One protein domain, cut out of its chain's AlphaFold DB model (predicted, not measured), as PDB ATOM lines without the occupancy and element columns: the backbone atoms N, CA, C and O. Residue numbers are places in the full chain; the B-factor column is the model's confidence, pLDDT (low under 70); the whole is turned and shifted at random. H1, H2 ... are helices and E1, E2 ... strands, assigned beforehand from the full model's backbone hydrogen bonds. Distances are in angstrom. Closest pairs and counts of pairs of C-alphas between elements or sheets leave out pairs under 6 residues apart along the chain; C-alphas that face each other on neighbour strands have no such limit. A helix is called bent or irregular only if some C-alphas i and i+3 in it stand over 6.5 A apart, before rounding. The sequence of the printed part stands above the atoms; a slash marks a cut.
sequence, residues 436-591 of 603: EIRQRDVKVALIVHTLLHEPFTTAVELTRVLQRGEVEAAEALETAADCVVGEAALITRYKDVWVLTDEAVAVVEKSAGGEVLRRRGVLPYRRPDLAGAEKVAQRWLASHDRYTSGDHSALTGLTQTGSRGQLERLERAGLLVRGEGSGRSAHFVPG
ATOM      1  N   GLU A 436     222.399 269.295 225.426       91.25
ATOM      2  CA  GLU A 436     222.837 268.070 224.725       91.25
ATOM      3  C   GLU A 436     224.154 267.495 225.272       91.25
ATOM      4  O   GLU A 436     224.344 266.283 225.318       91.25
ATOM      5  N   ILE A 437     225.041 268.349 225.787       89.56
ATOM      6  CA  ILE A 437     226.298 267.911 226.399       89.56
ATOM      7  C   ILE A 437     226.097 266.968 227.599       89.56
ATOM      8  O   ILE A 437     226.935 266.098 227.830       89.56
ATOM      9  N   ARG A 438     224.968 267.072 228.315       92.44
ATOM     10  CA  ARG A 438     224.632 266.204 229.456       92.44
ATOM     11  C   ARG A 438     224.256 264.786 229.044       92.44
ATOM     12  O   ARG A 438     224.357 263.881 229.860       92.44
ATOM     13  N   GLN A 439     223.949 264.546 227.769       92.00
ATOM     14  CA  GLN A 439     223.778 263.186 227.242       92.00
ATOM     15  C   GLN A 439     225.081 262.376 227.290       92.00
ATOM     16  O   GLN A 439     225.058 261.148 227.276       92.00
ATOM     17  N   ARG A 440     226.232 263.060 227.342       89.25
ATOM     18  CA  ARG A 440     227.562 262.441 227.420       89.25
ATOM     19  C   ARG A 440     228.066 262.286 228.858       89.25
ATOM     20  O   ARG A 440     229.158 261.747 229.039       89.25
ATOM     21  N   ASP A 441     227.298 262.736 229.847       92.00
ATOM     22  CA  ASP A 441     227.666 262.743 231.262       92.00
ATOM     23  C   ASP A 441     227.322 261.396 231.917       92.00
ATOM     24  O   ASP A 441     226.154 261.015 232.016       92.00
ATOM     25  N   VAL A 442     228.346 260.662 232.367       93.31
ATOM     26  CA  VAL A 442     228.167 259.360 233.028       93.31
ATOM     27  C   VAL A 442     227.364 259.486 234.323       93.31
ATOM     28  O   VAL A 442     226.576 258.596 234.631       93.31
ATOM     29  N   LYS A 443     227.490 260.603 235.054       94.88
ATOM     30  CA  LYS A 443     226.787 260.803 236.327       94.88
ATOM     31  C   LYS A 443     225.288 260.909 236.085       94.88
ATOM     32  O   LYS A 443     224.514 260.189 236.707       94.88
ATOM     33  N   VAL A 444     224.890 261.740 235.119       97.00
ATOM     34  CA  VAL A 444     223.483 261.884 234.714       97.00
ATOM     35  C   VAL A 444     222.943 260.555 234.187       97.00
ATOM     36  O   VAL A 444     221.859 260.140 234.584       97.00
ATOM     37  N   ALA A 445     223.710 259.847 233.352       97.19
ATOM     38  CA  ALA A 445     223.298 258.556 232.811       97.19
ATOM     39  C   ALA A 445     223.060 257.499 233.907       97.19
ATOM     40  O   ALA A 445     222.069 256.772 233.849       97.19
ATOM     41  N   LEU A 446     223.925 257.444 234.926       97.69
ATOM     42  CA  LEU A 446     223.767 256.539 236.065       97.69
ATOM     43  C   LEU A 446     222.604 256.943 236.976       97.69
ATOM     44  O   LEU A 446     221.850 256.070 237.384       97.69
ATOM     45  N   ILE A 447     222.396 258.239 237.234       98.38
ATOM     46  CA  ILE A 447     221.241 258.735 238.005       98.38
ATOM     47  C   ILE A 447     219.928 258.370 237.307       98.38
ATOM     48  O   ILE A 447     219.020 257.830 237.938       98.38
ATOM     49  N   VAL A 448     219.835 258.621 235.997       98.00
ATOM     50  CA  VAL A 448     218.663 258.251 235.196       98.00
ATOM     51  C   VAL A 448     218.474 256.739 235.211       98.00
ATOM     52  O   VAL A 448     217.363 256.277 235.446       98.00
ATOM     53  N   HIS A 449     219.539 255.956 235.027       97.69
ATOM     54  CA  HIS A 449     219.459 254.501 235.123       97.69
ATOM     55  C   HIS A 449     218.928 254.047 236.487       97.69
ATOM     56  O   HIS A 449     217.993 253.251 236.527       97.69
ATOM     57  N   THR A 450     219.457 254.575 237.594       97.88
ATOM     58  CA  THR A 450     218.983 254.264 238.948       97.88
ATOM     59  C   THR A 450     217.504 254.589 239.094       97.88
ATOM     60  O   THR A 450     216.730 253.717 239.476       97.88
ATOM     61  N   LEU A 451     217.080 255.798 238.724       98.00
ATOM     62  CA  LEU A 451     215.685 256.209 238.864       98.00
ATOM     63  C   LEU A 451     214.740 255.535 237.867       98.00
ATOM     64  O   LEU A 451     213.543 255.515 238.089       98.00
ATOM     65  N   LEU A 452     215.233 254.944 236.779       97.00
ATOM     66  CA  LEU A 452     214.405 254.096 235.921       97.00
ATOM     67  C   LEU A 452     214.096 252.741 236.567       97.00
ATOM     68  O   LEU A 452     213.147 252.090 236.143       97.00
ATOM     69  N   HIS A 453     214.862 252.304 237.568       95.81
ATOM     70  CA  HIS A 453     214.694 250.995 238.211       95.81
ATOM     71  C   HIS A 453     214.204 251.113 239.661       95.81
ATOM     72  O   HIS A 453     213.488 250.231 240.136       95.81
ATOM     73  N   GLU A 454     214.505 252.226 240.328       96.00
ATOM     74  CA  GLU A 454     214.137 252.524 241.711       96.00
ATOM     75  C   GLU A 454     213.174 253.720 241.784       96.00
ATOM     76  O   GLU A 454     213.349 254.693 241.052       96.00
ATOM     77  N   PRO A 455     212.173 253.705 242.687       96.31
ATOM     78  CA  PRO A 455     211.158 254.759 242.767       96.31
ATOM     79  C   PRO A 455     211.713 256.125 243.186       96.31
ATOM     80  O   PRO A 455     211.106 257.150 242.883       96.31
ATOM     81  N   PHE A 456     212.834 256.137 243.904       97.56
ATOM     82  CA  PHE A 456     213.544 257.335 244.330       97.56
ATOM     83  C   PHE A 456     215.009 257.005 244.632       97.56
ATOM     84  O   PHE A 456     215.363 255.838 244.840       97.56
ATOM     85  N   THR A 457     215.836 258.045 244.730       97.50
ATOM     86  CA  THR A 457     217.204 257.932 245.243       97.50
ATOM     87  C   THR A 457     217.592 259.089 246.169       97.50
ATOM     88  O   THR A 457     216.885 260.095 246.259       97.50
ATOM     89  N   THR A 458     218.726 258.952 246.856       96.56
ATOM     90  CA  THR A 458     219.352 259.977 247.705       96.56
ATOM     91  C   THR A 458     220.838 260.122 247.365       96.56
ATOM     92  O   THR A 458     221.425 259.244 246.730       96.56
ATOM     93  N   ALA A 459     221.475 261.206 247.820       94.38
ATOM     94  CA  ALA A 459     222.919 261.389 247.647       94.38
ATOM     95  C   ALA A 459     223.718 260.232 248.277       94.38
ATOM     96  O   ALA A 459     224.643 259.714 247.654       94.38
ATOM     97  N   VAL A 460     223.300 259.766 249.461       93.94
ATOM     98  CA  VAL A 460     223.931 258.649 250.181       93.94
ATOM     99  C   VAL A 460     223.860 257.353 249.373       93.94
ATOM    100  O   VAL A 460     224.866 256.660 249.229       93.94
ATOM    101  N   GLU A 461     222.705 257.029 248.787       93.88
ATOM    102  CA  GLU A 461     222.541 255.819 247.967       93.88
ATOM    103  C   GLU A 461     223.378 255.863 246.684       93.88
ATOM    104  O   GLU A 461     223.912 254.839 246.245       93.88
ATOM    105  N   LEU A 462     223.543 257.053 246.103       95.38
ATOM    106  CA  LEU A 462     224.334 257.243 244.893       95.38
ATOM    107  C   LEU A 462     225.843 257.198 245.126       95.38
ATOM    108  O   LEU A 462     226.573 257.039 244.151       95.38
ATOM    109  N   THR A 463     226.333 257.262 246.368       92.38
ATOM    110  CA  THR A 463     227.783 257.201 246.644       92.38
ATOM    111  C   THR A 463     228.429 255.944 246.062       92.38
ATOM    112  O   THR A 463     229.481 256.021 245.431       92.38
ATOM    113  N   ARG A 464     227.760 254.790 246.178       90.62
ATOM    114  CA  ARG A 464     228.233 253.511 245.623       90.62
ATOM    115  C   ARG A 464     228.077 253.425 244.109       90.62
ATOM    116  O   ARG A 464     228.934 252.854 243.443       90.62
ATOM    117  N   VAL A 465     226.994 253.983 243.568       92.62
ATOM    118  CA  VAL A 465     226.699 253.945 242.126       92.62
ATOM    119  C   VAL A 465     227.661 254.845 241.354       92.62
ATOM    120  O   VAL A 465     228.214 254.436 240.339       92.62
ATOM    121  N   LEU A 466     227.873 256.063 241.852       92.12
ATOM    122  CA  LEU A 466     228.759 257.061 241.255       92.12
ATOM    123  C   LEU A 466     230.221 256.884 241.685       92.12
ATOM    124  O   LEU A 466     231.090 257.501 241.076       92.12
ATOM    125  N   GLN A 467     230.481 256.054 242.704       91.25
ATOM    126  CA  GLN A 467     231.804 255.797 243.295       91.25
ATOM    127  C   GLN A 467     232.474 257.063 243.841       91.25
ATOM    128  O   GLN A 467     233.678 257.284 243.683       91.25
ATOM    129  N   ARG A 468     231.660 257.919 244.465       88.75
ATOM    130  CA  ARG A 468     232.002 259.278 244.898       88.75
ATOM    131  C   ARG A 468     231.530 259.550 246.319       88.75
ATOM    132  O   ARG A 468     230.654 258.858 246.837       88.75
ATOM    133  N   GLY A 469     232.113 260.576 246.939       87.06
ATOM    134  CA  GLY A 469     231.657 261.072 248.236       87.06
ATOM    135  C   GLY A 469     230.228 261.619 248.172       87.06
ATOM    136  O   GLY A 469     229.727 261.958 247.103       87.06
ATOM    137  N   GLU A 470     229.573 261.730 249.327       91.00
ATOM    138  CA  GLU A 470     228.181 262.195 249.417       91.00
ATOM    139  C   GLU A 470     227.987 263.611 248.855       91.00
ATOM    140  O   GLU A 470     227.022 263.853 248.137       91.00
ATOM    141  N   VAL A 471     228.931 264.523 249.117       84.75
ATOM    142  CA  VAL A 471     228.894 265.902 248.600       84.75
ATOM    143  C   VAL A 471     228.915 265.908 247.070       84.75
ATOM    144  O   VAL A 471     228.035 266.489 246.441       84.75
ATOM    145  N   GLU A 472     229.846 265.176 246.458       85.19
ATOM    146  CA  GLU A 472     229.937 265.057 244.997       85.19
ATOM    147  C   GLU A 472     228.702 264.365 244.387       85.19
ATOM    148  O   GLU A 472     228.281 264.688 243.274       85.19
ATOM    149  N   ALA A 473     228.102 263.404 245.098       92.06
ATOM    150  CA  ALA A 473     226.861 262.759 244.674       92.06
ATOM    151  C   ALA A 473     225.665 263.727 244.735       92.06
ATOM    152  O   ALA A 473     224.819 263.710 243.838       92.06
ATOM    153  N   ALA A 474     225.610 264.599 245.744       90.56
ATOM    154  CA  ALA A 474     224.614 265.661 245.834       90.56
ATOM    155  C   ALA A 474     224.775 266.682 244.693       90.56
ATOM    156  O   ALA A 474     223.798 267.002 244.024       90.56
ATOM    157  N   GLU A 475     226.001 267.113 244.386       90.00
ATOM    158  CA  GLU A 475     226.274 267.983 243.230       90.00
ATOM    159  C   GLU A 475     225.856 267.345 241.896       90.00
ATOM    160  O   GLU A 475     225.363 268.024 240.988       90.00
ATOM    161  N   ALA A 476     226.040 266.028 241.757       93.62
ATOM    162  CA  ALA A 476     225.603 265.285 240.579       93.62
ATOM    163  C   ALA A 476     224.071 265.237 240.450       93.62
ATOM    164  O   ALA A 476     223.556 265.313 239.334       93.62
ATOM    165  N   LEU A 477     223.348 265.143 241.570       97.06
ATOM    166  CA  LEU A 477     221.887 265.231 241.604       97.06
ATOM    167  C   LEU A 477     221.399 266.622 241.199       97.06
ATOM    168  O   LEU A 477     220.556 266.715 240.315       97.06
ATOM    169  N   GLU A 478     221.972 267.690 241.753       93.50
ATOM    170  CA  GLU A 478     221.624 269.062 241.347       93.50
ATOM    171  C   GLU A 478     221.912 269.281 239.853       93.50
ATOM    172  O   GLU A 478     221.074 269.772 239.102       93.50
ATOM    173  N   THR A 479     223.049 268.772 239.372       93.88
ATOM    174  CA  THR A 479     223.384 268.782 237.940       93.88
ATOM    175  C   THR A 479     222.328 268.072 237.083       93.88
ATOM    176  O   THR A 479     222.014 268.524 235.979       93.88
ATOM    177  N   ALA A 480     221.804 266.936 237.546       97.12
ATOM    178  CA  ALA A 480     220.744 266.211 236.857       97.12
ATOM    179  C   ALA A 480     219.388 266.934 236.963       97.12
ATOM    180  O   ALA A 480     218.592 266.845 236.031       97.12
ATOM    181  N   ALA A 481     219.131 267.668 238.046       96.25
ATOM    182  CA  ALA A 481     217.933 268.485 238.236       96.25
ATOM    183  C   ALA A 481     217.903 269.710 237.307       96.25
ATOM    184  O   ALA A 481     216.846 270.055 236.784       96.25
ATOM    185  N   ASP A 482     219.069 270.299 237.033       95.12
ATOM    186  CA  ASP A 482     219.246 271.379 236.053       95.12
ATOM    187  C   ASP A 482     219.069 270.908 234.598       95.12
ATOM    188  O   ASP A 482     218.929 271.718 233.676       95.12
ATOM    189  N   CYS A 483     219.098 269.593 234.359       97.31
ATOM    190  CA  CYS A 483     218.793 269.039 233.046       97.31
ATOM    191  C   CYS A 483     217.284 269.061 232.797       97.31
ATOM    192  O   CYS A 483     216.488 268.828 233.703       97.31
ATOM    193  N   VAL A 484     216.884 269.245 231.540       97.19
ATOM    194  CA  VAL A 484     215.472 269.252 231.138       97.19
ATOM    195  C   VAL A 484     215.165 268.192 230.088       97.19
ATOM    196  O   VAL A 484     216.024 267.807 229.290       97.19
ATOM    197  N   VAL A 485     213.916 267.739 230.082       94.31
ATOM    198  CA  VAL A 485     213.311 266.891 229.055       94.31
ATOM    199  C   VAL A 485     212.052 267.610 228.578       94.31
ATOM    200  O   VAL A 485     211.074 267.728 229.312       94.31
ATOM    201  N   GLY A 486     212.097 268.151 227.359       90.19
ATOM    202  CA  GLY A 486     211.086 269.110 226.909       90.19
ATOM    203  C   GLY A 486     211.207 270.426 227.680       90.19
ATOM    204  O   GLY A 486     212.259 271.060 227.640       90.19
ATOM    205  N   GLU A 487     210.142 270.822 228.375       89.81
ATOM    206  CA  GLU A 487     210.090 272.056 229.179       89.81
ATOM    207  C   GLU A 487     210.231 271.805 230.691       89.81
ATOM    208  O   GLU A 487     210.296 272.752 231.471       89.81
ATOM    209  N   ALA A 488     210.279 270.542 231.120       94.50
ATOM    210  CA  ALA A 488     210.335 270.164 232.527       94.50
ATOM    211  C   ALA A 488     211.728 269.670 232.927       94.50
ATOM    212  O   ALA A 488     212.456 269.102 232.110       94.50
ATOM    213  N   ALA A 489     212.072 269.831 234.205       96.88
ATOM    214  CA  ALA A 489     213.266 269.229 234.789       96.88
ATOM    215  C   ALA A 489     213.268 267.701 234.598       96.88
ATOM    216  O   ALA A 489     212.215 267.063 234.555       96.88
ATOM    217  N   LEU A 490     214.449 267.104 234.488       97.69
ATOM    218  CA  LEU A 490     214.629 265.660 234.333       97.69
ATOM    219  C   LEU A 490     214.284 264.916 235.631       97.69
ATOM    220  O   LEU A 490     213.574 263.909 235.611       97.69
ATOM    221  N   ILE A 491     214.758 265.443 236.759       98.31
ATOM    222  CA  ILE A 491     214.444 264.960 238.105       98.31
ATOM    223  C   ILE A 491     213.959 266.115 238.977       98.31
ATOM    224  O   ILE A 491     214.261 267.276 238.719       98.31
ATOM    225  N   THR A 492     213.209 265.792 240.024       97.50
ATOM    226  CA  THR A 492     212.753 266.767 241.015       97.50
ATOM    227  C   THR A 492     212.901 266.210 242.418       97.50
ATOM    228  O   THR A 492     212.863 264.996 242.639       97.50
ATOM    229  N   ARG A 493     213.027 267.114 243.384       96.94
ATOM    230  CA  ARG A 493     213.033 266.763 244.796       96.94
ATOM    231  C   ARG A 493     211.609 266.487 245.279       96.94
ATOM    232  O   ARG A 493     210.698 267.281 245.044       96.94
ATOM    233  N   TYR A 494     211.429 265.374 245.980       95.94
ATOM    234  CA  TYR A 494     210.222 265.039 246.727       95.94
ATOM    235  C   TYR A 494     210.617 264.825 248.186       95.94
ATOM    236  O   TYR A 494     211.270 263.841 248.513       95.94
ATOM    237  N   LYS A 495     210.250 265.764 249.065       94.88
ATOM    238  CA  LYS A 495     210.759 265.814 250.447       94.88
ATOM    239  C   LYS A 495     212.301 265.817 250.466       94.88
ATOM    240  O   LYS A 495     212.926 266.770 250.002       94.88
ATOM    241  N   ASP A 496     212.912 264.780 251.007       93.50
ATOM    242  CA  ASP A 496     214.348 264.565 251.149       93.50
ATOM    243  C   ASP A 496     214.930 263.588 250.114       93.50
ATOM    244  O   ASP A 496     216.135 263.349 250.116       93.50
ATOM    245  N   VAL A 497     214.113 263.106 249.170       97.00
ATOM    246  CA  VAL A 497     214.539 262.205 248.090       97.00
ATOM    247  C   VAL A 497     214.423 262.853 246.707       97.00
ATOM    248  O   VAL A 497     213.772 263.885 246.530       97.00
ATOM    249  N   TRP A 498     215.024 262.215 245.704       98.25
ATOM    250  CA  TRP A 498     214.940 262.601 244.295       98.25
ATOM    251  C   TRP A 498     214.162 261.572 243.481       98.25
ATOM    252  O   TRP A 498     214.345 260.368 243.663       98.25
ATOM    253  N   VAL A 499     213.319 262.053 242.567       98.25
ATOM    254  CA  VAL A 499     212.473 261.232 241.686       98.25
ATOM    255  C   VAL A 499     212.543 261.738 240.244       98.25
ATOM    256  O   VAL A 499     212.811 262.918 240.011       98.25
ATOM    257  N   LEU A 500     212.265 260.868 239.267       97.88
ATOM    258  CA  LEU A 500     212.003 261.313 237.892       97.88
ATOM    259  C   LEU A 500     210.734 262.168 237.853       97.88
ATOM    260  O   LEU A 500     209.754 261.867 238.536       97.88
ATOM    261  N   THR A 501     210.735 263.209 237.024       97.06
ATOM    262  CA  THR A 501     209.525 264.003 236.788       97.06
ATOM    263  C   THR A 501     208.507 263.235 235.946       97.06
ATOM    264  O   THR A 501     208.853 262.326 235.187       97.06
ATOM    265  N   ASP A 502     207.233 263.628 236.037       94.06
ATOM    266  CA  ASP A 502     206.174 263.017 235.229       94.06
ATOM    267  C   ASP A 502     206.423 263.181 233.720       94.06
ATOM    268  O   ASP A 502     206.071 262.286 232.955       94.06
ATOM    269  N   GLU A 503     207.079 264.262 233.279       94.50
ATOM    270  CA  GLU A 503     207.434 264.454 231.866       94.50
ATOM    271  C   GLU A 503     208.520 263.464 231.419       94.50
ATOM    272  O   GLU A 503     208.377 262.815 230.381       94.50
ATOM    273  N   ALA A 504     209.567 263.267 232.230       95.62
ATOM    274  CA  ALA A 504     210.600 262.270 231.953       95.62
ATOM    275  C   ALA A 504     210.010 260.848 231.904       95.62
ATOM    276  O   ALA A 504     210.294 260.080 230.980       95.62
ATOM    277  N   VAL A 505     209.119 260.517 232.844       95.06
ATOM    278  CA  VAL A 505     208.371 259.249 232.846       95.06
ATOM    279  C   VAL A 505     207.482 259.126 231.604       95.06
ATOM    280  O   VAL A 505     207.448 258.067 230.973       95.06
ATOM    281  N   ALA A 506     206.801 260.201 231.201       92.81
ATOM    282  CA  ALA A 506     205.926 260.200 230.037       92.81
ATOM    283  C   ALA A 506     206.687 259.932 228.732       92.81
ATOM    284  O   ALA A 506     206.150 259.251 227.859       92.81
ATOM    285  N   VAL A 507     207.930 260.403 228.577       92.75
ATOM    286  CA  VAL A 507     208.771 260.069 227.407       92.75
ATOM    287  C   VAL A 507     208.992 258.556 227.289       92.75
ATOM    288  O   VAL A 507     208.887 257.986 226.194       92.75
ATOM    289  N   VAL A 508     209.227 257.887 228.418       92.62
ATOM    290  CA  VAL A 508     209.425 256.433 228.481       92.62
ATOM    291  C   VAL A 508     208.105 255.693 228.216       92.62
ATOM    292  O   VAL A 508     208.045 254.835 227.332       92.62
ATOM    293  N   GLU A 509     207.020 256.057 228.905       90.50
ATOM    294  CA  GLU A 509     205.702 255.408 228.776       90.50
ATOM    295  C   GLU A 509     205.046 255.619 227.396       90.50
ATOM    296  O   GLU A 509     204.373 254.723 226.887       90.50
ATOM    297  N   LYS A 510     205.269 256.762 226.728       87.31
ATOM    298  CA  LYS A 510     204.797 256.993 225.344       87.31
ATOM    299  C   LYS A 510     205.473 256.049 224.342       87.31
ATOM    300  O   LYS A 510     204.898 255.724 223.301       87.31
ATOM    301  N   SER A 511     206.692 255.608 224.648       78.94
ATOM    302  CA  SER A 511     207.520 254.810 223.742       78.94
ATOM    303  C   SER A 511     207.186 253.313 223.785       78.94
ATOM    304  O   SER A 511     207.332 252.629 222.769       78.94
ATOM    305  N   ALA A 512     206.698 252.793 224.916       80.81
ATOM    306  CA  ALA A 512     206.276 251.399 225.061       80.81
ATOM    307  C   ALA A 512     205.175 251.231 226.119       80.81
ATOM    308  O   ALA A 512     205.152 251.930 227.124       80.81
ATOM    309  N   GLY A 513     204.286 250.250 225.922       76.81
ATOM    310  CA  GLY A 513     203.246 249.932 226.906       76.81
ATOM    311  C   GLY A 513     203.828 249.459 228.244       76.81
ATOM    312  O   GLY A 513     204.873 248.808 228.278       76.81
ATOM    313  N   GLY A 514     203.125 249.738 229.347       76.69
ATOM    314  CA  GLY A 514     203.617 249.479 230.709       76.69
ATOM    315  C   GLY A 514     204.011 248.023 230.993       76.69
ATOM    316  O   GLY A 514     204.958 247.780 231.733       76.69
ATOM    317  N   GLU A 515     203.357 247.044 230.363       79.19
ATOM    318  CA  GLU A 515     203.736 245.630 230.499       79.19
ATOM    319  C   GLU A 515     205.115 245.332 229.884       79.19
ATOM    320  O   GLU A 515     205.911 244.597 230.468       79.19
ATOM    321  N   VAL A 516     205.433 245.941 228.737       83.25
ATOM    322  CA  VAL A 516     206.738 245.791 228.073       83.25
ATOM    323  C   VAL A 516     207.839 246.413 228.925       83.25
ATOM    324  O   VAL A 516     208.881 245.790 229.120       83.25
ATOM    325  N   LEU A 517     207.590 247.609 229.468       86.00
ATOM    326  CA  LEU A 517     208.518 248.291 230.371       86.00
ATOM    327  C   LEU A 517     208.800 247.439 231.613       86.00
ATOM    328  O   LEU A 517     209.957 247.150 231.911       86.00
ATOM    329  N   ARG A 518     207.748 246.918 232.257       84.44
ATOM    330  CA  ARG A 518     207.870 246.090 233.464       84.44
ATOM    331  C   ARG A 518     208.628 244.785 233.214       84.44
ATOM    332  O   ARG A 518     209.489 244.435 234.014       84.44
ATOM    333  N   ARG A 519     208.384 244.096 232.089       85.44
ATOM    334  CA  ARG A 519     209.154 242.894 231.695       85.44
ATOM    335  C   ARG A 519     210.637 243.192 231.462       85.44
ATOM    336  O   ARG A 519     211.472 242.324 231.678       85.44
ATOM    337  N   ARG A 520     210.960 244.409 231.020       85.38
ATOM    338  CA  ARG A 520     212.339 244.890 230.842       85.38
ATOM    339  C   ARG A 520     212.947 245.455 232.131       85.38
ATOM    340  O   ARG A 520     214.101 245.859 232.102       85.38
ATOM    341  N   GLY A 521     212.198 245.478 233.237       89.62
ATOM    342  CA  GLY A 521     212.641 246.054 234.506       89.62
ATOM    343  C   GLY A 521     212.690 247.582 234.520       89.62
ATOM    344  O   GLY A 521     213.253 248.142 235.449       89.62
ATOM    345  N   VAL A 522     212.098 248.253 233.528       93.25
ATOM    346  CA  VAL A 522     212.040 249.716 233.439       93.25
ATOM    347  C   VAL A 522     210.745 250.210 234.068       93.25
ATOM    348  O   VAL A 522     209.659 249.733 233.737       93.25
ATOM    349  N   LEU A 523     210.867 251.177 234.971       94.75
ATOM    350  CA  LEU A 523     209.793 251.752 235.776       94.75
ATOM    351  C   LEU A 523     208.912 250.679 236.458       94.75
ATOM    352  O   LEU A 523     207.681 250.784 236.428       94.75
ATOM    353  N   PRO A 524     209.491 249.631 237.087       93.12
ATOM    354  CA  PRO A 524     208.716 248.504 237.617       93.12
ATOM    355  C   PRO A 524     207.784 248.929 238.762       93.12
ATOM    356  O   PRO A 524     206.767 248.282 239.015       93.12
ATOM    357  N   TYR A 525     208.117 250.040 239.418       93.75
ATOM    358  CA  TYR A 525     207.379 250.658 240.511       93.75
ATOM    359  C   TYR A 525     206.212 251.548 240.044       93.75
ATOM    360  O   TYR A 525     205.439 252.014 240.880       93.75
ATOM    361  N   ARG A 526     206.052 251.802 238.734       93.69
ATOM    362  CA  ARG A 526     204.927 252.589 238.206       93.69
ATOM    363  C   ARG A 526     203.671 251.735 238.101       93.69
ATOM    364  O   ARG A 526     203.677 250.647 237.512       93.69
ATOM    365  N   ARG A 527     202.577 252.255 238.674       91.75
ATOM    366  CA  ARG A 527     201.267 251.581 238.783       91.75
ATOM    367  C   ARG A 527     201.432 250.091 239.153       91.75
ATOM    368  O   ARG A 527     201.031 249.217 238.370       91.75
ATOM    369  N   PRO A 528     202.110 249.797 240.277       92.56
ATOM    370  CA  PRO A 528     202.561 248.451 240.590       92.56
ATOM    371  C   PRO A 528     201.374 247.557 240.959       92.56
ATOM    372  O   PRO A 528     200.300 248.035 241.327       92.56
ATOM    373  N   ASP A 529     201.570 246.245 240.880       91.44
ATOM    374  CA  ASP A 529     200.681 245.298 241.551       91.44
ATOM    375  C   ASP A 529     200.943 245.297 243.072       91.44
ATOM    376  O   ASP A 529     201.647 246.159 243.602       91.44
ATOM    377  N   LEU A 530     200.328 244.372 243.816       91.06
ATOM    378  CA  LEU A 530     200.481 244.347 245.273       91.06
ATOM    379  C   LEU A 530     201.928 244.041 245.703       91.06
ATOM    380  O   LEU A 530     202.419 244.695 246.615       91.06
ATOM    381  N   ALA A 531     202.615 243.128 245.011       91.12
ATOM    382  CA  ALA A 531     204.003 242.763 245.304       91.12
ATOM    383  C   ALA A 531     204.982 243.900 244.960       91.12
ATOM    384  O   ALA A 531     205.931 244.167 245.694       91.12
ATOM    385  N   GLY A 532     204.749 244.621 243.861       92.00
ATOM    386  CA  GLY A 532     205.507 245.828 243.547       92.00
ATOM    387  C   GLY A 532     205.264 246.941 244.570       92.00
ATOM    388  O   GLY A 532     206.208 247.603 244.990       92.00
ATOM    389  N   ALA A 533     204.021 247.126 245.020       94.50
ATOM    390  CA  ALA A 533     203.693 248.129 246.033       94.50
ATOM    391  C   ALA A 533     204.319 247.823 247.396       94.50
ATOM    392  O   ALA A 533     204.757 248.752 248.072       94.50
ATOM    393  N   GLU A 534     204.393 246.544 247.769       95.19
ATOM    394  CA  GLU A 534     205.138 246.072 248.934       95.19
ATOM    395  C   GLU A 534     206.609 246.489 248.847       95.19
ATOM    396  O   GLU A 534     207.100 247.135 249.765       95.19
ATOM    397  N   LYS A 535     207.282 246.240 247.714       94.75
ATOM    398  CA  LYS A 535     208.680 246.656 247.505       94.75
ATOM    399  C   LYS A 535     208.875 248.169 247.626       94.75
ATOM    400  O   LYS A 535     209.828 248.613 248.259       94.75
ATOM    401  N   VAL A 536     207.970 248.972 247.056       96.19
ATOM    402  CA  VAL A 536     208.036 250.442 247.179       96.19
ATOM    403  C   VAL A 536     207.845 250.872 248.638       96.19
ATOM    404  O   VAL A 536     208.575 251.736 249.119       96.19
ATOM    405  N   ALA A 537     206.894 250.262 249.353       95.81
ATOM    406  CA  ALA A 537     206.655 250.539 250.769       95.81
ATOM    407  C   ALA A 537     207.857 250.153 251.642       95.81
ATOM    408  O   ALA A 537     208.290 250.956 252.462       95.81
ATOM    409  N   GLN A 538     208.414 248.959 251.428       94.94
ATOM    410  CA  GLN A 538     209.590 248.450 252.129       94.94
ATOM    411  C   GLN A 538     210.794 249.371 251.919       94.94
ATOM    412  O   GLN A 538     211.455 249.739 252.883       94.94
ATOM    413  N   ARG A 539     211.040 249.804 250.675       94.94
ATOM    414  CA  ARG A 539     212.132 250.730 250.356       94.94
ATOM    415  C   ARG A 539     211.952 252.092 251.028       94.94
ATOM    416  O   ARG A 539     212.900 252.600 251.611       94.94
ATOM    417  N   TRP A 540     210.756 252.681 250.966       96.00
ATOM    418  CA  TRP A 540     210.490 253.971 251.614       96.00
ATOM    419  C   TRP A 540     210.672 253.890 253.133       96.00
ATOM    420  O   TRP A 540     211.357 254.720 253.727       96.00
ATOM    421  N   LEU A 541     210.100 252.854 253.752       95.25
ATOM    422  CA  LEU A 541     210.141 252.648 255.199       95.25
ATOM    423  C   LEU A 541     211.501 252.161 255.722       95.25
ATOM    424  O   LEU A 541     211.708 252.140 256.930       95.25
ATOM    425  N   ALA A 542     212.439 251.798 254.842       91.94
ATOM    426  CA  ALA A 542     213.820 251.513 255.228       91.94
ATOM    427  C   ALA A 542     214.595 252.782 255.629       91.94
ATOM    428  O   ALA A 542     215.580 252.683 256.358       91.94
ATOM    429  N   SER A 543     214.164 253.959 255.162       89.44
ATOM    430  CA  SER A 543     214.806 255.250 255.451       89.44
ATOM    431  C   SER A 543     213.875 256.304 256.058       89.44
ATOM    432  O   SER A 543     214.359 257.338 256.506       89.44
ATOM    433  N   HIS A 544     212.562 256.053 256.115       94.00
ATOM    434  CA  HIS A 544     211.573 256.987 256.653       94.00
ATOM    435  C   HIS A 544     210.626 256.301 257.640       94.00
ATOM    436  O   HIS A 544     210.115 255.216 257.378       94.00
ATOM    437  N   ASP A 545     210.261 256.992 258.718       91.81
ATOM    438  CA  ASP A 545     209.379 256.428 259.753       91.81
ATOM    439  C   ASP A 545     207.898 256.361 259.350       91.81
ATOM    440  O   ASP A 545     207.082 255.722 260.015       91.81
ATOM    441  N   ARG A 546     207.503 257.093 258.302       93.44
ATOM    442  CA  ARG A 546     206.095 257.284 257.929       93.44
ATOM    443  C   ARG A 546     205.900 257.149 256.437       93.44
ATOM    444  O   ARG A 546     206.605 257.793 255.663       93.44
ATOM    445  N   TYR A 547     204.857 256.419 256.054       95.38
ATOM    446  CA  TYR A 547     204.462 256.267 254.661       95.38
ATOM    447  C   TYR A 547     203.014 256.684 254.427       95.38
ATOM    448  O   TYR A 547     202.085 256.124 255.004       95.38
ATOM    449  N   THR A 548     202.796 257.698 253.600       95.31
ATOM    450  CA  THR A 548     201.463 258.252 253.332       95.31
ATOM    451  C   THR A 548     200.951 257.858 251.950       95.31
ATOM    452  O   THR A 548     201.705 257.467 251.060       95.31
ATOM    453  N   SER A 549     199.645 258.022 251.722       93.81
ATOM    454  CA  SER A 549     199.076 257.887 250.374       93.81
ATOM    455  C   SER A 549     199.623 258.925 249.391       93.81
ATOM    456  O   SER A 549     199.636 258.657 248.192       93.81
ATOM    457  N   GLY A 550     200.091 260.080 249.882       94.56
ATOM    458  CA  GLY A 550     200.791 261.083 249.078       94.56
ATOM    459  C   GLY A 550     202.173 260.608 248.635       94.56
ATOM    460  O   GLY A 550     202.502 260.760 247.463       94.56
ATOM    461  N   ASP A 551     202.926 259.970 249.535       95.88
ATOM    462  CA  ASP A 551     204.231 259.366 249.217       95.88
ATOM    463  C   ASP A 551     204.062 258.284 248.156       95.88
ATOM    464  O   ASP A 551     204.680 258.325 247.096       95.88
ATOM    465  N   HIS A 552     203.130 257.361 248.388       96.69
ATOM    466  CA  HIS A 552     202.852 256.289 247.445       96.69
ATOM    467  C   HIS A 552     202.411 256.816 246.072       96.69
ATOM    468  O   HIS A 552     202.838 256.294 245.043       96.69
ATOM    469  N   SER A 553     201.592 257.869 246.042       95.75
ATOM    470  CA  SER A 553     201.151 258.519 244.803       95.75
ATOM    471  C   SER A 553     202.322 259.136 244.038       95.75
ATOM    472  O   SER A 553     202.463 258.862 242.846       95.75
ATOM    473  N   ALA A 554     203.189 259.889 244.720       94.56
ATOM    474  CA  ALA A 554     204.354 260.530 244.112       94.56
ATOM    475  C   ALA A 554     205.336 259.506 243.520       94.56
ATOM    476  O   ALA A 554     205.805 259.676 242.399       94.56
ATOM    477  N   LEU A 555     205.589 258.407 244.234       95.62
ATOM    478  CA  LEU A 555     206.521 257.369 243.789       95.62
ATOM    479  C   LEU A 555     205.949 256.513 242.647       95.62
ATOM    480  O   LEU A 555     206.646 256.187 241.688       95.62
ATOM    481  N   THR A 556     204.671 256.130 242.722       95.50
ATOM    482  CA  THR A 556     204.082 255.134 241.802       95.50
ATOM    483  C   THR A 556     203.315 255.732 240.624       95.50
ATOM    484  O   THR A 556     203.006 255.017 239.664       95.50
ATOM    485  N   GLY A 557     202.966 257.020 240.688       93.38
ATOM    486  CA  GLY A 557     202.108 257.689 239.705       93.38
ATOM    487  C   GLY A 557     200.648 257.284 239.751       93.38
ATOM    488  O   GLY A 557     199.908 257.516 238.792       93.38
ATOM    489  N   LEU A 558     200.223 256.615 240.821       94.25
ATOM    490  CA  LEU A 558     198.813 256.363 241.058       94.25
ATOM    491  C   LEU A 558     198.121 257.644 241.507       94.25
ATOM    492  O   LEU A 558     198.701 258.495 242.175       94.25
ATOM    493  N   THR A 559     196.828 257.742 241.205       94.44
ATOM    494  CA  THR A 559     195.986 258.789 241.788       94.44
ATOM    495  C   THR A 559     195.954 258.647 243.310       94.44
ATOM    496  O   THR A 559     196.185 257.563 243.852       94.44
ATOM    497  N   GLN A 560     195.612 259.716 244.025       90.69
ATOM    498  CA  GLN A 560     195.519 259.670 245.486       90.69
ATOM    499  C   GLN A 560     194.524 258.596 245.973       90.69
ATOM    500  O   GLN A 560     194.800 257.871 246.930       90.69
ATOM    501  N   THR A 561     193.399 258.432 245.268       92.88
ATOM    502  CA  THR A 561     192.406 257.382 245.541       92.88
ATOM    503  C   THR A 561     192.967 255.983 245.292       92.88
ATOM    504  O   THR A 561     192.799 255.103 246.137       92.88
ATOM    505  N   GLY A 562     193.659 255.778 244.165       94.19
ATOM    506  CA  GLY A 562     194.297 254.497 243.844       94.19
ATOM    507  C   GLY A 562     195.378 254.127 244.857       94.19
ATOM    508  O   GLY A 562     195.409 253.001 245.346       94.19
ATOM    509  N   SER A 563     196.185 255.113 245.250       95.00
ATOM    510  CA  SER A 563     197.247 254.961 246.243       95.00
ATOM    511  C   SER A 563     196.692 254.558 247.601       95.00
ATOM    512  O   SER A 563     197.152 253.588 248.195       95.00
ATOM    513  N   ARG A 564     195.638 255.238 248.075       93.56
ATOM    514  CA  ARG A 564     194.964 254.856 249.322       93.56
ATOM    515  C   ARG A 564     194.434 253.424 249.254       93.56
ATOM    516  O   ARG A 564     194.673 252.651 250.174       93.56
ATOM    517  N   GLY A 565     193.765 253.060 248.159       94.75
ATOM    518  CA  GLY A 565     193.238 251.708 247.976       94.75
ATOM    519  C   GLY A 565     194.328 250.630 247.968       94.75
ATOM    520  O   GLY A 565     194.113 249.543 248.498       94.75
ATOM    521  N   GLN A 566     195.504 250.918 247.403       95.38
ATOM    522  CA  GLN A 566     196.634 249.989 247.405       95.38
ATOM    523  C   GLN A 566     197.271 249.854 248.794       95.38
ATOM    524  O   GLN A 566     197.497 248.729 249.239       95.38
ATOM    525  N   LEU A 567     197.467 250.958 249.520       95.75
ATOM    526  CA  LEU A 567     197.970 250.917 250.899       95.75
ATOM    527  C   LEU A 567     197.007 250.185 251.845       95.75
ATOM    528  O   LEU A 567     197.449 249.375 252.650       95.75
ATOM    529  N   GLU A 568     195.691 250.365 251.696       95.06
ATOM    530  CA  GLU A 568     194.683 249.605 252.458       95.06
ATOM    531  C   GLU A 568     194.716 248.097 252.155       95.06
ATOM    532  O   GLU A 568     194.315 247.284 252.989       95.06
ATOM    533  N   ARG A 569     195.162 247.691 250.959       95.94
ATOM    534  CA  ARG A 569     195.374 246.272 250.631       95.94
ATOM    535  C   ARG A 569     196.642 245.728 251.283       95.94
ATOM    536  O   ARG A 569     196.603 244.598 251.756       95.94
ATOM    537  N   LEU A 570     197.721 246.511 251.325       95.56
ATOM    538  CA  LEU A 570     198.941 246.155 252.062       95.56
ATOM    539  C   LEU A 570     198.667 246.061 253.571       95.56
ATOM    540  O   LEU A 570     199.133 245.131 254.221       95.56
ATOM    541  N   GLU A 571     197.843 246.965 254.108       95.75
ATOM    542  CA  GLU A 571     197.357 246.916 255.491       95.75
ATOM    543  C   GLU A 571     196.592 245.617 255.770       95.75
ATOM    544  O   GLU A 571     196.915 244.881 256.699       95.75
ATOM    545  N   ARG A 572     195.621 245.275 254.913       95.12
ATOM    546  CA  ARG A 572     194.871 244.011 255.020       95.12
ATOM    547  C   ARG A 572     195.749 242.764 254.897       95.12
ATOM    548  O   ARG A 572     195.386 241.729 255.442       95.12
ATOM    549  N   ALA A 573     196.872 242.858 254.189       92.81
ATOM    550  CA  ALA A 573     197.858 241.789 254.075       92.81
ATOM    551  C   ALA A 573     198.827 241.721 255.275       92.81
ATOM    552  O   ALA A 573     199.697 240.857 255.297       92.81
ATOM    553  N   GLY A 574     198.712 242.621 256.260       92.94
ATOM    554  CA  GLY A 574     199.611 242.690 257.417       92.94
ATOM    555  C   GLY A 574     201.005 243.250 257.105       92.94
ATOM    556  O   GLY A 574     201.879 243.239 257.974       92.94
ATOM    557  N   LEU A 575     201.219 243.746 255.882       93.31
ATOM    558  CA  LEU A 575     202.472 244.364 255.434       93.31
ATOM    559  C   LEU A 575     202.600 245.802 255.948       93.31
ATOM    560  O   LEU A 575     203.698 246.296 256.159       93.31
ATOM    561  N   LEU A 576     201.486 246.487 256.185       95.25
ATOM    562  CA  LEU A 576     201.469 247.824 256.775       95.25
ATOM    563  C   LEU A 576     200.491 247.872 257.944       95.25
ATOM    564  O   LEU A 576     199.535 247.104 257.999       95.25
ATOM    565  N   VAL A 577     200.704 248.806 258.863       94.81
ATOM    566  CA  VAL A 577     199.753 249.121 259.938       94.81
ATOM    567  C   VAL A 577     199.490 250.621 259.916       94.81
ATOM    568  O   VAL A 577     200.389 251.408 259.615       94.81
ATOM    569  N   ARG A 578     198.254 251.041 260.201       93.12
ATOM    570  CA  ARG A 578     197.943 252.467 260.370       93.12
ATOM    571  C   ARG A 578     198.652 253.016 261.600       93.12
ATOM    572  O   ARG A 578     198.531 252.458 262.686       93.12
ATOM    573  N   GLY A 579     199.355 254.127 261.421       89.25
ATOM    574  CA  GLY A 579     199.915 254.883 262.533       89.25
ATOM    575  C   GLY A 579     198.837 255.626 263.326       89.25
ATOM    576  O   GLY A 579     197.665 255.658 262.955       89.25
ATOM    577  N   GLU A 580     199.252 256.287 264.405       85.94
ATOM    578  CA  GLU A 580     198.350 256.998 265.331       85.94
ATOM    579  C   GLU A 580     197.712 258.268 264.728       85.94
ATOM    580  O   GLU A 580     196.760 258.827 265.273       85.94
ATOM    581  N   GLY A 581     198.232 258.747 263.593       80.56
ATOM    582  CA  GLY A 581     197.752 259.957 262.925       80.56
ATOM    583  C   GLY A 581     196.434 259.754 262.169       80.56
ATOM    584  O   GLY A 581     196.231 258.746 261.496       80.56
ATOM    585  N   SER A 582     195.550 260.756 262.207       78.44
ATOM    586  CA  SER A 582     194.278 260.773 261.467       78.44
ATOM    587  C   SER A 582     194.139 261.998 260.547       78.44
ATOM    588  O   SER A 582     194.894 262.976 260.634       78.44
ATOM    589  N   GLY A 583     193.197 261.940 259.599       80.06
ATOM    590  CA  GLY A 583     192.957 263.018 258.635       80.06
ATOM    591  C   GLY A 583     194.184 263.310 257.764       80.06
ATOM    592  O   GLY A 583     194.707 262.418 257.102       80.06
ATOM    593  N   ARG A 584     194.672 264.560 257.779       74.88
ATOM    594  CA  ARG A 584     195.865 264.991 257.013       74.88
ATOM    595  C   ARG A 584     197.179 264.398 257.541       74.88
ATOM    596  O   ARG A 584     198.186 264.484 256.852       74.88
ATOM    597  N   SER A 585     197.162 263.808 258.739       82.44
ATOM    598  CA  SER A 585     198.312 263.134 259.358       82.44
ATOM    599  C   SER A 585     198.262 261.607 259.226       82.44
ATOM    600  O   SER A 585     199.113 260.915 259.787       82.44
ATOM    601  N   ALA A 586     197.271 261.075 258.496       88.94
ATOM    602  CA  ALA A 586     197.127 259.644 258.266       88.94
ATOM    603  C   ALA A 586     198.353 259.084 257.537       88.94
ATOM    604  O   ALA A 586     198.711 259.530 256.444       88.94
ATOM    605  N   HIS A 587     198.985 258.094 258.156       93.81
ATOM    606  CA  HIS A 587     200.181 257.436 257.653       93.81
ATOM    607  C   HIS A 587     200.166 255.957 258.029       93.81
ATOM    608  O   HIS A 587     199.396 255.515 258.884       93.81
ATOM    609  N   PHE A 588     201.041 255.213 257.376       95.00
ATOM    610  CA  PHE A 588     201.312 253.814 257.615       95.00
ATOM    611  C   PHE A 588     202.738 253.657 258.139       95.00
ATOM    612  O   PHE A 588     203.626 254.446 257.804       95.00
ATOM    613  N   VAL A 589     202.926 252.631 258.956       94.75
ATOM    614  CA  VAL A 589     204.208 252.170 259.500       94.75
ATOM    615  C   VAL A 589     204.418 250.699 259.110       94.75
ATOM    616  O   VAL A 589     203.451 250.055 258.672       94.75
ATOM    617  N   PRO A 590     205.642 250.150 259.237       94.06
ATOM    618  CA  PRO A 590     205.903 248.745 258.937       94.06
ATOM    619  C   PRO A 590     204.966 247.813 259.707       94.06
ATOM    620  O   PRO A 590     204.840 247.910 260.928       94.06
ATOM    621  N   GLY A 591     204.298 246.912 258.988       90.56
ATOM    622  CA  GLY A 591     203.554 245.817 259.596       90.56
ATOM    623  C   GLY A 591     204.452 244.614 259.893       90.56
ATOM    624  O   GLY A 591     205.563 244.523 259.365       90.56
TER     625      GLY A 591
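AT A GLANCE: This is residues 436 to 591 of the 603 residues of the protein "ATP-dependent DNA helicase RecG" of Micromonospora viridifaciens (UniProt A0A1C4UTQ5). Two small lobes stand end to end along the longest axis, with helices H5 and H6 making a corner off to one side between them. In the first lobe H2, H3 and H4 pack crosswise with the hairpin E1 E2 beside them and H1 at the far end; in the second, H7, H8 and H9 pack crosswise with the hairpin E3 E4 at the other far end, and the lobes come together where H8 nears E1 and E2. The printed part has 156 residues with nine named helices and four named strands, in the order H1 H2 H3 H4 E1 E2 H5 H6 H7 H8 H9 E3 E4. It is mostly helix, with two separate antiparallel sheets of two strands each, E1 - E2 and E3 - E4. The whole is compact, with a radius of gyration of the C-alphas of 16.0 A and spans of 48 by 36 by 26 A.

HOW THE PARTS SIT: H1, residues 436 to 440, is close to but not clearly touching H2, residues 442 to 453; their closest C-alphas, those of Arg 438 and Val 444, are 6.9 A apart. With its residues 443 to 447 alone H2 touches H3, residues 459 to 466, at C-alphas 443 and 466, 6.5 A, at a steep tilt of 68 degrees, only just short of perpendicular, opposite ways. H4, residues 470 to 481, touches H3 about perpendicular at 89 degrees, with C-alphas 459 and 474 closest at 4.9 A. H4 also touches H2, at 79 degrees, about perpendicular; its residues 476 to 480 alone meet residues 443 to 447 of H2, and C-alphas 444 and 480 are closest at 5.6 A. E1, residues 491 to 494, and E2, residues 497 to 500, form an antiparallel hairpin, with N 492 and O 499 at 2.9 A and N 494 and O 497 at 2.8 A, within hydrogen-bond range. The closest C-alphas of H4 and E1, 481 and 491, are 5.0 A apart; those of H2 and E2, 451 and 500, are 6.4 A apart. H5, residues 502 to 511, is near H2, and is close to but not clearly touching H6, residues 514 to 519, with C-alphas 509 and 517 closest at 7.8 A. H7, residues 530 to 541, is apart from H6. H8, residues 549 to 556, only just touches H7, with 3 pairs of C-alphas within 8 A, the closest 537 and 552 at 7.7 A. Its C-alpha 555 is 7.4 A from C-alpha 499, the closest pair of H8 and E2. H9, residues 560 to 572, touches H8 at C-alphas 549 and 564, 5.2 A, and H7 at C-alphas 534 and 570, 6.9 A; both pairs are about perpendicular, at 79 and 88 degrees. E3, residues 576 to 578, and E4, residues 588 to 590, form an antiparallel hairpin, with N 589 and O 577 at 2.9 A, within hydrogen-bond range. C-alphas 571 and 577, the closest of H9 and E3, are 5.5 A apart. Every O i to N i+4 pair is within hydrogen-bond range in H2, H4, H6, H7, H8 and H9; the counts are 2 of 4 in H3, 4 of 6 in H5 and 0 of 1 in H1, where 2 of 2 O i to N i+3 pairs are within range.

IN THESE COORDINATES: H1 begins at C-alpha 436, (222.837, 268.070, 224.725). From first to last C-alpha H2 measures 16.7 A, H4 16.4 A, H5 14.2 A, H7 16.1 A and H9 18.3 A. H3 is only just irregular, with C-alphas 461 and 464 6.6 A apart. E2 ends at C-alpha 500, (212.003, 261.313, 237.892), and E4 at C-alpha 590, (205.903, 248.745, 258.937).

THE WHOLE: The two C-alphas farthest apart, those of Ile 437 and Glu 580, are 49.2 A apart. The printed part has no cut and no long link; the links H4 to E1, H6 to H7, H7 to H8 and E3 to E4 are short but not tight. The mean pLDDT of the printed part is 92.7, and no printed residue is under 70.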